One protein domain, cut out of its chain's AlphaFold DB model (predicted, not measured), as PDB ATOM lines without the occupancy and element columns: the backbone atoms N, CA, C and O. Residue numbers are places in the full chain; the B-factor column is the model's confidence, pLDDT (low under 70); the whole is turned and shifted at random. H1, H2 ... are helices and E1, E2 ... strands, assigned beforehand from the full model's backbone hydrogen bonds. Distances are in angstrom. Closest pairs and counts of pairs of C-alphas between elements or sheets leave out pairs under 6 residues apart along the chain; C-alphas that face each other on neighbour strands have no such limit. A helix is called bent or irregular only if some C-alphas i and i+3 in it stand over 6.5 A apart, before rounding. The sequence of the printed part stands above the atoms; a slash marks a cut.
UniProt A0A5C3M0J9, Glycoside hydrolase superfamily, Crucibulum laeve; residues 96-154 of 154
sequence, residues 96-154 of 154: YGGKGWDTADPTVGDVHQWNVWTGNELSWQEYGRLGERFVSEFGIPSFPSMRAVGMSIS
ATOM      1  N   TYR A  96     179.900  86.250 198.143       88.81
ATOM      2  CA  TYR A  96     180.226  84.905 197.654       88.81
ATOM      3  C   TYR A  96     179.730  83.817 198.606       88.81
ATOM      4  O   TYR A  96     179.935  83.896 199.814       88.81
ATOM      5  N   GLY A  97     179.148  82.752 198.049       85.19
ATOM      6  CA  GLY A  97     178.409  81.757 198.821       85.19
ATOM      7  C   GLY A  97     178.749  80.292 198.566       85.19
ATOM      8  O   GLY A  97     179.693  79.931 197.860       85.19
ATOM      9  N   GLY A  98     177.947  79.426 199.182       79.69
ATOM     10  CA  GLY A  98     178.156  77.985 199.235       79.69
ATOM     11  C   GLY A  98     177.738  77.219 197.979       79.69
ATOM     12  O   GLY A  98     177.807  77.681 196.836       79.69
ATOM     13  N   LYS A  99     177.331  75.961 198.176       81.56
ATOM     14  CA  LYS A  99     177.037  75.037 197.071       81.56
ATOM     15  C   LYS A  99     175.946  75.603 196.158       81.56
ATOM     16  O   LYS A  99     174.829  75.837 196.593       81.56
ATOM     17  N   GLY A 100     176.246  75.687 194.863       76.81
ATOM     18  CA  GLY A 100     175.280  76.168 193.876       76.81
ATOM     19  C   GLY A 100     175.103  77.685 193.878       76.81
ATOM     20  O   GLY A 100     174.075  78.133 193.385       76.81
ATOM     21  N   TRP A 101     176.094  78.441 194.376       74.50
ATOM     22  CA  TRP A 101     176.055  79.908 194.439       74.50
ATOM     23  C   TRP A 101     174.974  80.427 195.395       74.50
ATOM     24  O   TRP A 101     174.350  81.456 195.162       74.50
ATOM     25  N   ASP A 102     174.750  79.701 196.493       84.38
ATOM     26  CA  ASP A 102     173.905  80.189 197.577       84.38
ATOM     27  C   ASP A 102     174.653  81.283 198.349       84.38
ATOM     28  O   ASP A 102     175.371  80.997 199.307       84.38
ATOM     29  N   THR A 103     174.526  82.529 197.891       84.75
ATOM     30  CA  THR A 103     175.114  83.730 198.514       84.75
ATOM     31  C   THR A 103     174.502  84.069 199.873       84.75
ATOM     32  O   THR A 103     174.983  84.969 200.555       84.75
ATOM     33  N   ALA A 104     173.464  83.338 200.289       82.75
ATOM     34  CA  ALA A 104     172.909  83.388 201.632       82.75
ATOM     35  C   ALA A 104     173.420  82.238 202.524       82.75
ATOM     36  O   ALA A 104     172.932  82.092 203.645       82.75
ATOM     37  N   ASP A 105     174.378  81.418 202.060       86.81
ATOM     38  CA  ASP A 105     174.949  80.337 202.867       86.81
ATOM     39  C   ASP A 105     175.664  80.922 204.101       86.81
ATOM     40  O   ASP A 105     176.683  81.604 203.973       86.81
ATOM     41  N   PRO A 106     175.199  80.599 205.318       84.88
ATOM     42  CA  PRO A 106     175.729  81.162 206.555       84.88
ATOM     43  C   PRO A 106     177.151  80.692 206.891       84.88
ATOM     44  O   PRO A 106     177.746  81.130 207.878       84.88
ATOM     45  N   THR A 107     177.694  79.727 206.143       88.69
ATOM     46  CA  THR A 107     178.909  78.984 206.497       88.69
ATOM     47  C   THR A 107     180.077  79.199 205.538       88.69
ATOM     48  O   THR A 107     181.215  78.887 205.922       88.69
ATOM     49  N   VAL A 108     179.833  79.757 204.347       89.38
ATOM     50  CA  VAL A 108     180.817  79.934 203.267       89.38
ATOM     51  C   VAL A 108     180.823  81.382 202.787       89.38
ATOM     52  O   VAL A 108     179.770  81.932 202.515       89.38
ATOM     53  N   GLY A 109     182.022  81.953 202.636       90.44
ATOM     54  CA  GLY A 109     182.218  83.293 202.084       90.44
ATOM     55  C   GLY A 109     181.643  84.405 202.962       90.44
ATOM     56  O   GLY A 109     181.878  84.412 204.176       90.44
ATOM     57  N   ASP A 110     180.964  85.351 202.332       93.81
ATOM     58  CA  ASP A 110     180.440  86.581 202.917       93.81
ATOM     59  C   ASP A 110     178.993  86.840 202.472       93.81
ATOM     60  O   ASP A 110     178.542  86.313 201.458       93.81
ATOM     61  N   VAL A 111     178.261  87.647 203.245       93.31
ATOM     62  CA  VAL A 111     176.838  87.928 203.014       93.31
ATOM     63  C   VAL A 111     176.548  89.425 202.949       93.31
ATOM     64  O   VAL A 111     177.062  90.218 203.743       93.31
ATOM     65  N   HIS A 112     175.625  89.786 202.059       93.88
ATOM     66  CA  HIS A 112     174.962  91.085 202.046       93.88
ATOM     67  C   HIS A 112     173.614  90.960 202.763       93.88
ATOM     68  O   HIS A 112     172.621  90.464 202.222       93.88
ATOM     69  N   GLN A 113     173.573  91.360 204.032       93.44
ATOM     70  CA  GLN A 113     172.419  91.176 204.901       93.44
ATOM     71  C   GLN A 113     171.422  92.335 204.779       93.44
ATOM     72  O   GLN A 113     171.321  93.216 205.640       93.44
ATOM     73  N   TRP A 114     170.624  92.294 203.714       93.75
ATOM     74  CA  TRP A 114     169.603  93.304 203.424       93.75
ATOM     75  C   TRP A 114     168.203  92.976 203.972       93.75
ATOM     76  O   TRP A 114     167.276  93.768 203.788       93.75
ATOM     77  N   ASN A 115     168.021  91.870 204.712       93.12
ATOM     78  CA  ASN A 115     166.695  91.451 205.189       93.12
ATOM     79  C   ASN A 115     166.022  92.415 206.167       93.12
ATOM     80  O   ASN A 115     164.818  92.304 206.339       93.12
ATOM     81  N   VAL A 116     166.749  93.330 206.810       93.56
ATOM     82  CA  VAL A 116     166.158  94.315 207.737       93.56
ATOM     83  C   VAL A 116     165.552  95.515 207.005       93.56
ATOM     84  O   VAL A 116     164.560  96.073 207.463       93.56
ATOM     85  N   TRP A 117     166.133  95.927 205.876       90.75
ATOM     86  CA  TRP A 117     165.719  97.142 205.173       90.75
ATOM     87  C   TRP A 117     164.907  96.848 203.910       90.75
ATOM     88  O   TRP A 117     163.729  97.178 203.863       90.75
ATOM     89  N   THR A 118     165.513  96.235 202.893       86.50
ATOM     90  CA  THR A 118     164.911  96.059 201.554       86.50
ATOM     91  C   THR A 118     164.519  94.624 201.224       86.50
ATOM     92  O   THR A 118     163.798  94.412 200.253       86.50
ATOM     93  N   GLY A 119     165.013  93.639 201.981       88.56
ATOM     94  CA  GLY A 119     164.685  92.226 201.795       88.56
ATOM     95  C   GLY A 119     163.364  91.851 202.467       88.56
ATOM     96  O   GLY A 119     162.302  92.344 202.112       88.56
ATOM     97  N   ASN A 120     163.425  90.975 203.470       90.69
ATOM     98  CA  ASN A 120     162.246  90.517 204.215       90.69
ATOM     99  C   ASN A 120     161.655  91.542 205.210       90.69
ATOM    100  O   ASN A 120     160.755  91.185 205.968       90.69
ATOM    101  N   GLU A 121     162.175  92.774 205.244       91.12
ATOM    102  CA  GLU A 121     161.760  93.856 206.157       91.12
ATOM    103  C   GLU A 121     161.690  93.424 207.637       91.12
ATOM    104  O   GLU A 121     160.789  93.787 208.398       91.12
ATOM    105  N   LEU A 122     162.644  92.595 208.059       93.75
ATOM    106  CA  LEU A 122     162.754  92.128 209.432       93.75
ATOM    107  C   LEU A 122     163.027  93.294 210.383       93.75
ATOM    108  O   LEU A 122     163.682  94.280 210.053       93.75
ATOM    109  N   SER A 123     162.576  93.144 211.625       93.38
ATOM    110  CA  SER A 123     162.863  94.119 212.673       93.38
ATOM    111  C   SER A 123     164.377  94.236 212.897       93.38
ATOM    112  O   SER A 123     165.074  93.226 212.931       93.38
ATOM    113  N   TRP A 124     164.900  95.444 213.134       91.62
ATOM    114  CA  TRP A 124     166.340  95.669 213.368       91.62
ATOM    115  C   TRP A 124     166.898  94.874 214.565       91.62
ATOM    116  O   TRP A 124     168.090  94.581 214.627       91.62
ATOM    117  N   GLN A 125     166.037  94.475 215.503       95.56
ATOM    118  CA  GLN A 125     166.364  93.597 216.627       95.56
ATOM    119  C   GLN A 125     166.826  92.201 216.177       95.56
ATOM    120  O   GLN A 125     167.472  91.498 216.954       95.56
ATOM    121  N   GLU A 126     166.544  91.811 214.933       93.56
ATOM    122  CA  GLU A 126     166.965  90.533 214.366       93.56
ATOM    123  C   GLU A 126     168.429  90.531 213.907       93.56
ATOM    124  O   GLU A 126     168.973  89.450 213.707       93.56
ATOM    125  N   TYR A 127     169.129  91.675 213.823       91.50
ATOM    126  CA  TYR A 127     170.534  91.706 213.371       91.50
ATOM    127  C   TYR A 127     171.448  90.734 214.130       91.50
ATOM    128  O   TYR A 127     172.312  90.106 213.524       91.50
ATOM    129  N   GLY A 128     171.227  90.539 215.435       89.50
ATOM    130  CA  GLY A 128     172.011  89.594 216.239       89.50
ATOM    131  C   GLY A 128     171.847  88.119 215.840       89.50
ATOM    132  O   GLY A 128     172.646  87.291 216.266       89.50
ATOM    133  N   ARG A 129     170.819  87.785 215.050       90.44
ATOM    134  CA  ARG A 129     170.548  86.444 214.505       90.44
ATOM    135  C   ARG A 129     170.868  86.306 213.022       90.44
ATOM    136  O   ARG A 129     170.900  85.188 212.531       90.44
ATOM    137  N   LEU A 130     171.048  87.428 212.333       88.62
ATOM    138  CA  LEU A 130     171.245  87.508 210.886       88.62
ATOM    139  C   LEU A 130     172.728  87.596 210.487       88.62
ATOM    140  O   LEU A 130     173.034  87.804 209.313       88.62
ATOM    141  N   GLY A 131     173.631  87.530 211.469       82.75
ATOM    142  CA  GLY A 131     175.071  87.580 211.252       82.75
ATOM    143  C   GLY A 131     175.617  86.232 210.796       82.75
ATOM    144  O   GLY A 131     175.439  85.235 211.492       82.75
ATOM    145  N   GLU A 132     176.333  86.250 209.675       85.62
ATOM    146  CA  GLU A 132     176.987  85.078 209.086       85.62
ATOM    147  C   GLU A 132     178.515  85.142 209.265       85.62
ATOM    148  O   GLU A 132     179.019  85.939 210.060       85.62
ATOM    149  N   ARG A 133     179.287  84.294 208.565       93.00
ATOM    150  CA  ARG A 133     180.764  84.237 208.694       93.00
ATOM    151  C   ARG A 133     181.443  85.598 208.569       93.00
ATOM    152  O   ARG A 133     182.374  85.880 209.325       93.00
ATOM    153  N   PHE A 134     181.000  86.392 207.602       94.19
ATOM    154  CA  PHE A 134     181.434  87.759 207.374       94.19
ATOM    155  C   PHE A 134     180.275  88.524 206.735       94.19
ATOM    156  O   PHE A 134     179.737  88.087 205.723       94.19
ATOM    157  N   VAL A 135     179.869  89.639 207.338       94.88
ATOM    158  CA  VAL A 135     178.839  90.524 206.779       94.88
ATOM    159  C   VAL A 135     179.565  91.680 206.099       94.88
ATOM    160  O   VAL A 135     180.085  92.556 206.791       94.88
ATOM    161  N   SER A 136     179.652  91.639 204.772       95.62
ATOM    162  CA  SER A 136     180.284  92.674 203.940       95.62
ATOM    163  C   SER A 136     179.352  93.866 203.724       95.62
ATOM    164  O   SER A 136     179.812  95.004 203.740       95.62
ATOM    165  N   GLU A 137     178.035  93.637 203.689       95.88
ATOM    166  CA  GLU A 137     177.036  94.707 203.630       95.88
ATOM    167  C   GLU A 137     175.845  94.475 204.562       95.88
ATOM    168  O   GLU A 137     175.345  93.363 204.715       95.88
ATOM    169  N   PHE A 138     175.367  95.555 205.179       95.38
ATOM    170  CA  PHE A 138     174.076  95.665 205.859       95.38
ATOM    171  C   PHE A 138     173.807  97.149 206.133       95.38
ATOM    172  O   PHE A 138     174.741  97.936 206.303       95.38
ATOM    173  N   GLY A 139     172.545  97.563 206.244       94.38
ATOM    174  CA  GLY A 139     172.271  98.951 206.607       94.38
ATOM    175  C   GLY A 139     170.803  99.325 206.693       94.38
ATOM    176  O   GLY A 139     169.917  98.568 206.306       94.38
ATOM    177  N   ILE A 140     170.574 100.532 207.212       95.31
ATOM    178  CA  ILE A 140     169.284 101.225 207.259       95.31
ATOM    179  C   ILE A 140     169.573 102.694 206.911       95.31
ATOM    180  O   ILE A 140     170.538 103.256 207.442       95.31
ATOM    181  N   PRO A 141     168.786 103.349 206.044       94.62
ATOM    182  CA  PRO A 141     169.007 104.748 205.721       94.62
ATOM    183  C   PRO A 141     168.707 105.660 206.911       94.62
ATOM    184  O   PRO A 141     167.889 105.370 207.784       94.62
ATOM    185  N   SER A 142     169.338 106.828 206.898       95.00
ATOM    186  CA  SER A 142     169.038 107.920 207.817       95.00
ATOM    187  C   SER A 142     169.105 109.253 207.082       95.00
ATOM    188  O   SER A 142     169.729 109.368 206.025       95.00
ATOM    189  N   PHE A 143     168.441 110.272 207.626       95.69
ATOM    190  CA  PHE A 143     168.569 111.626 207.099       95.69
ATOM    191  C   PHE A 143     169.970 112.189 207.389       95.69
ATOM    192  O   PHE A 143     170.516 111.943 208.468       95.69
ATOM    193  N   PRO A 144     170.539 113.005 206.481       95.56
ATOM    194  CA  PRO A 144     171.759 113.742 206.775       95.56
ATOM    195  C   PRO A 144     171.498 114.829 207.833       95.56
ATOM    196  O   PRO A 144     170.357 115.185 208.135       95.56
ATOM    197  N   SER A 145     172.567 115.410 208.386       94.69
ATOM    198  CA  SER A 145     172.436 116.521 209.340       94.69
ATOM    199  C   SER A 145     171.661 117.707 208.739       94.69
ATOM    200  O   SER A 145     171.850 118.047 207.570       94.69
ATOM    201  N   MET A 146     170.860 118.414 209.550       94.62
ATOM    202  CA  MET A 146     170.097 119.589 209.085       94.62
ATOM    203  C   MET A 146     170.982 120.688 208.483       94.62
ATOM    204  O   MET A 146     170.537 121.438 207.619       94.62
ATOM    205  N   ARG A 147     172.252 120.769 208.900       94.81
ATOM    206  CA  ARG A 147     173.238 121.664 208.286       94.81
ATOM    207  C   ARG A 147     173.490 121.305 206.820       94.81
ATOM    208  O   ARG A 147     173.509 122.202 205.989       94.81
ATOM    209  N   ALA A 148     173.672 120.021 206.514       92.06
ATOM    210  CA  ALA A 148     173.853 119.557 205.142       92.06
ATOM    211  C   ALA A 148     172.590 119.807 204.301       92.06
ATOM    212  O   ALA A 148     172.696 120.303 203.184       92.06
ATOM    213  N   VAL A 149     171.402 119.577 204.878       90.56
ATOM    214  CA  VAL A 149     170.114 119.901 204.232       90.56
ATOM    215  C   VAL A 149     170.011 121.393 203.899       90.56
ATOM    216  O   VAL A 149     169.564 121.760 202.818       90.56
ATOM    217  N   GLY A 150     170.458 122.271 204.800       89.00
ATOM    218  CA  GLY A 150     170.460 123.718 204.566       89.00
ATOM    219  C   GLY A 150     171.402 124.173 203.445       89.00
ATOM    220  O   GLY A 150     171.134 125.193 202.820       89.00
ATOM    221  N   MET A 151     172.477 123.427 203.167       87.31
ATOM    222  CA  MET A 151     173.427 123.734 202.088       87.31
ATOM    223  C   MET A 151     172.940 123.275 200.709       87.31
ATOM    224  O   MET A 151     173.365 123.832 199.706       87.31
ATOM    225  N   SER A 152     172.069 122.264 200.637       73.75
ATOM    226  CA  SER A 152     171.565 121.735 199.360       73.75
ATOM    227  C   SER A 152     170.403 122.540 198.768       73.75
ATOM    228  O   SER A 152     169.958 122.241 197.665       73.75
ATOM    229  N   ILE A 153     169.868 123.509 199.516       73.31
ATOM    230  CA  ILE A 153     168.701 124.326 199.138       73.31
ATOM    231  C   ILE A 153     169.052 125.793 198.831       73.31
ATOM    232  O   ILE A 153     168.145 126.587 198.585       73.31
ATOM    233  N   SER A 154     170.338 126.155 198.874       53.03
ATOM    234  CA  SER A 154     170.869 127.483 198.528       53.03
ATOM    235  C   SER A 154     171.562 127.462 197.176       53.03
ATOM    236  O   SER A 154     171.357 128.419 196.403       53.03
TER     237      SER A 154
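AT A GLANCE: This is residues 96 to 154 of the 154 residues of the protein "Glycoside hydrolase superfamily" of Crucibulum laeve (UniProt A0A5C3M0J9). This domain has little regular structure: a small body of loops with H1 and E1 in it, from which residues 142 to 154, with H2 among them, stick out as an arm. The 59 printed residues have two named helices and one named strand, in the order H1, E1, H2, which hold only 15 residues, mostly helix. The whole is extended, spanning 53 by 22 by 16 A, with a radius of gyration of the C-alphas of 16.1 A.

IN THESE COORDINATES: Find C-alpha 124 at (166.340, 95.669, 213.368); from there H1, residues 124 to 129, runs 10.2 A. It is only just irregular: C-alphas 125 and 128 are 6.9 A apart. E1 is residues 135 to 137, 5.5 A; H2, residues 146 to 151, 8.8 A, ends at (173.427, 123.734, 202.088).

HOW THE PARTS SIT: H1, E1 and H2 are apart from each other. Residues 111 to 112 pair with E1, parallel. O i to N i+4 pairs are within hydrogen-bond range throughout H2, but 0 of 2 in H1, where 2 of 3 O i to N i+3 pairs are.

THE WHOLE: The printed part has no cut and no long link; residue 154 alone is under pLDDT 70.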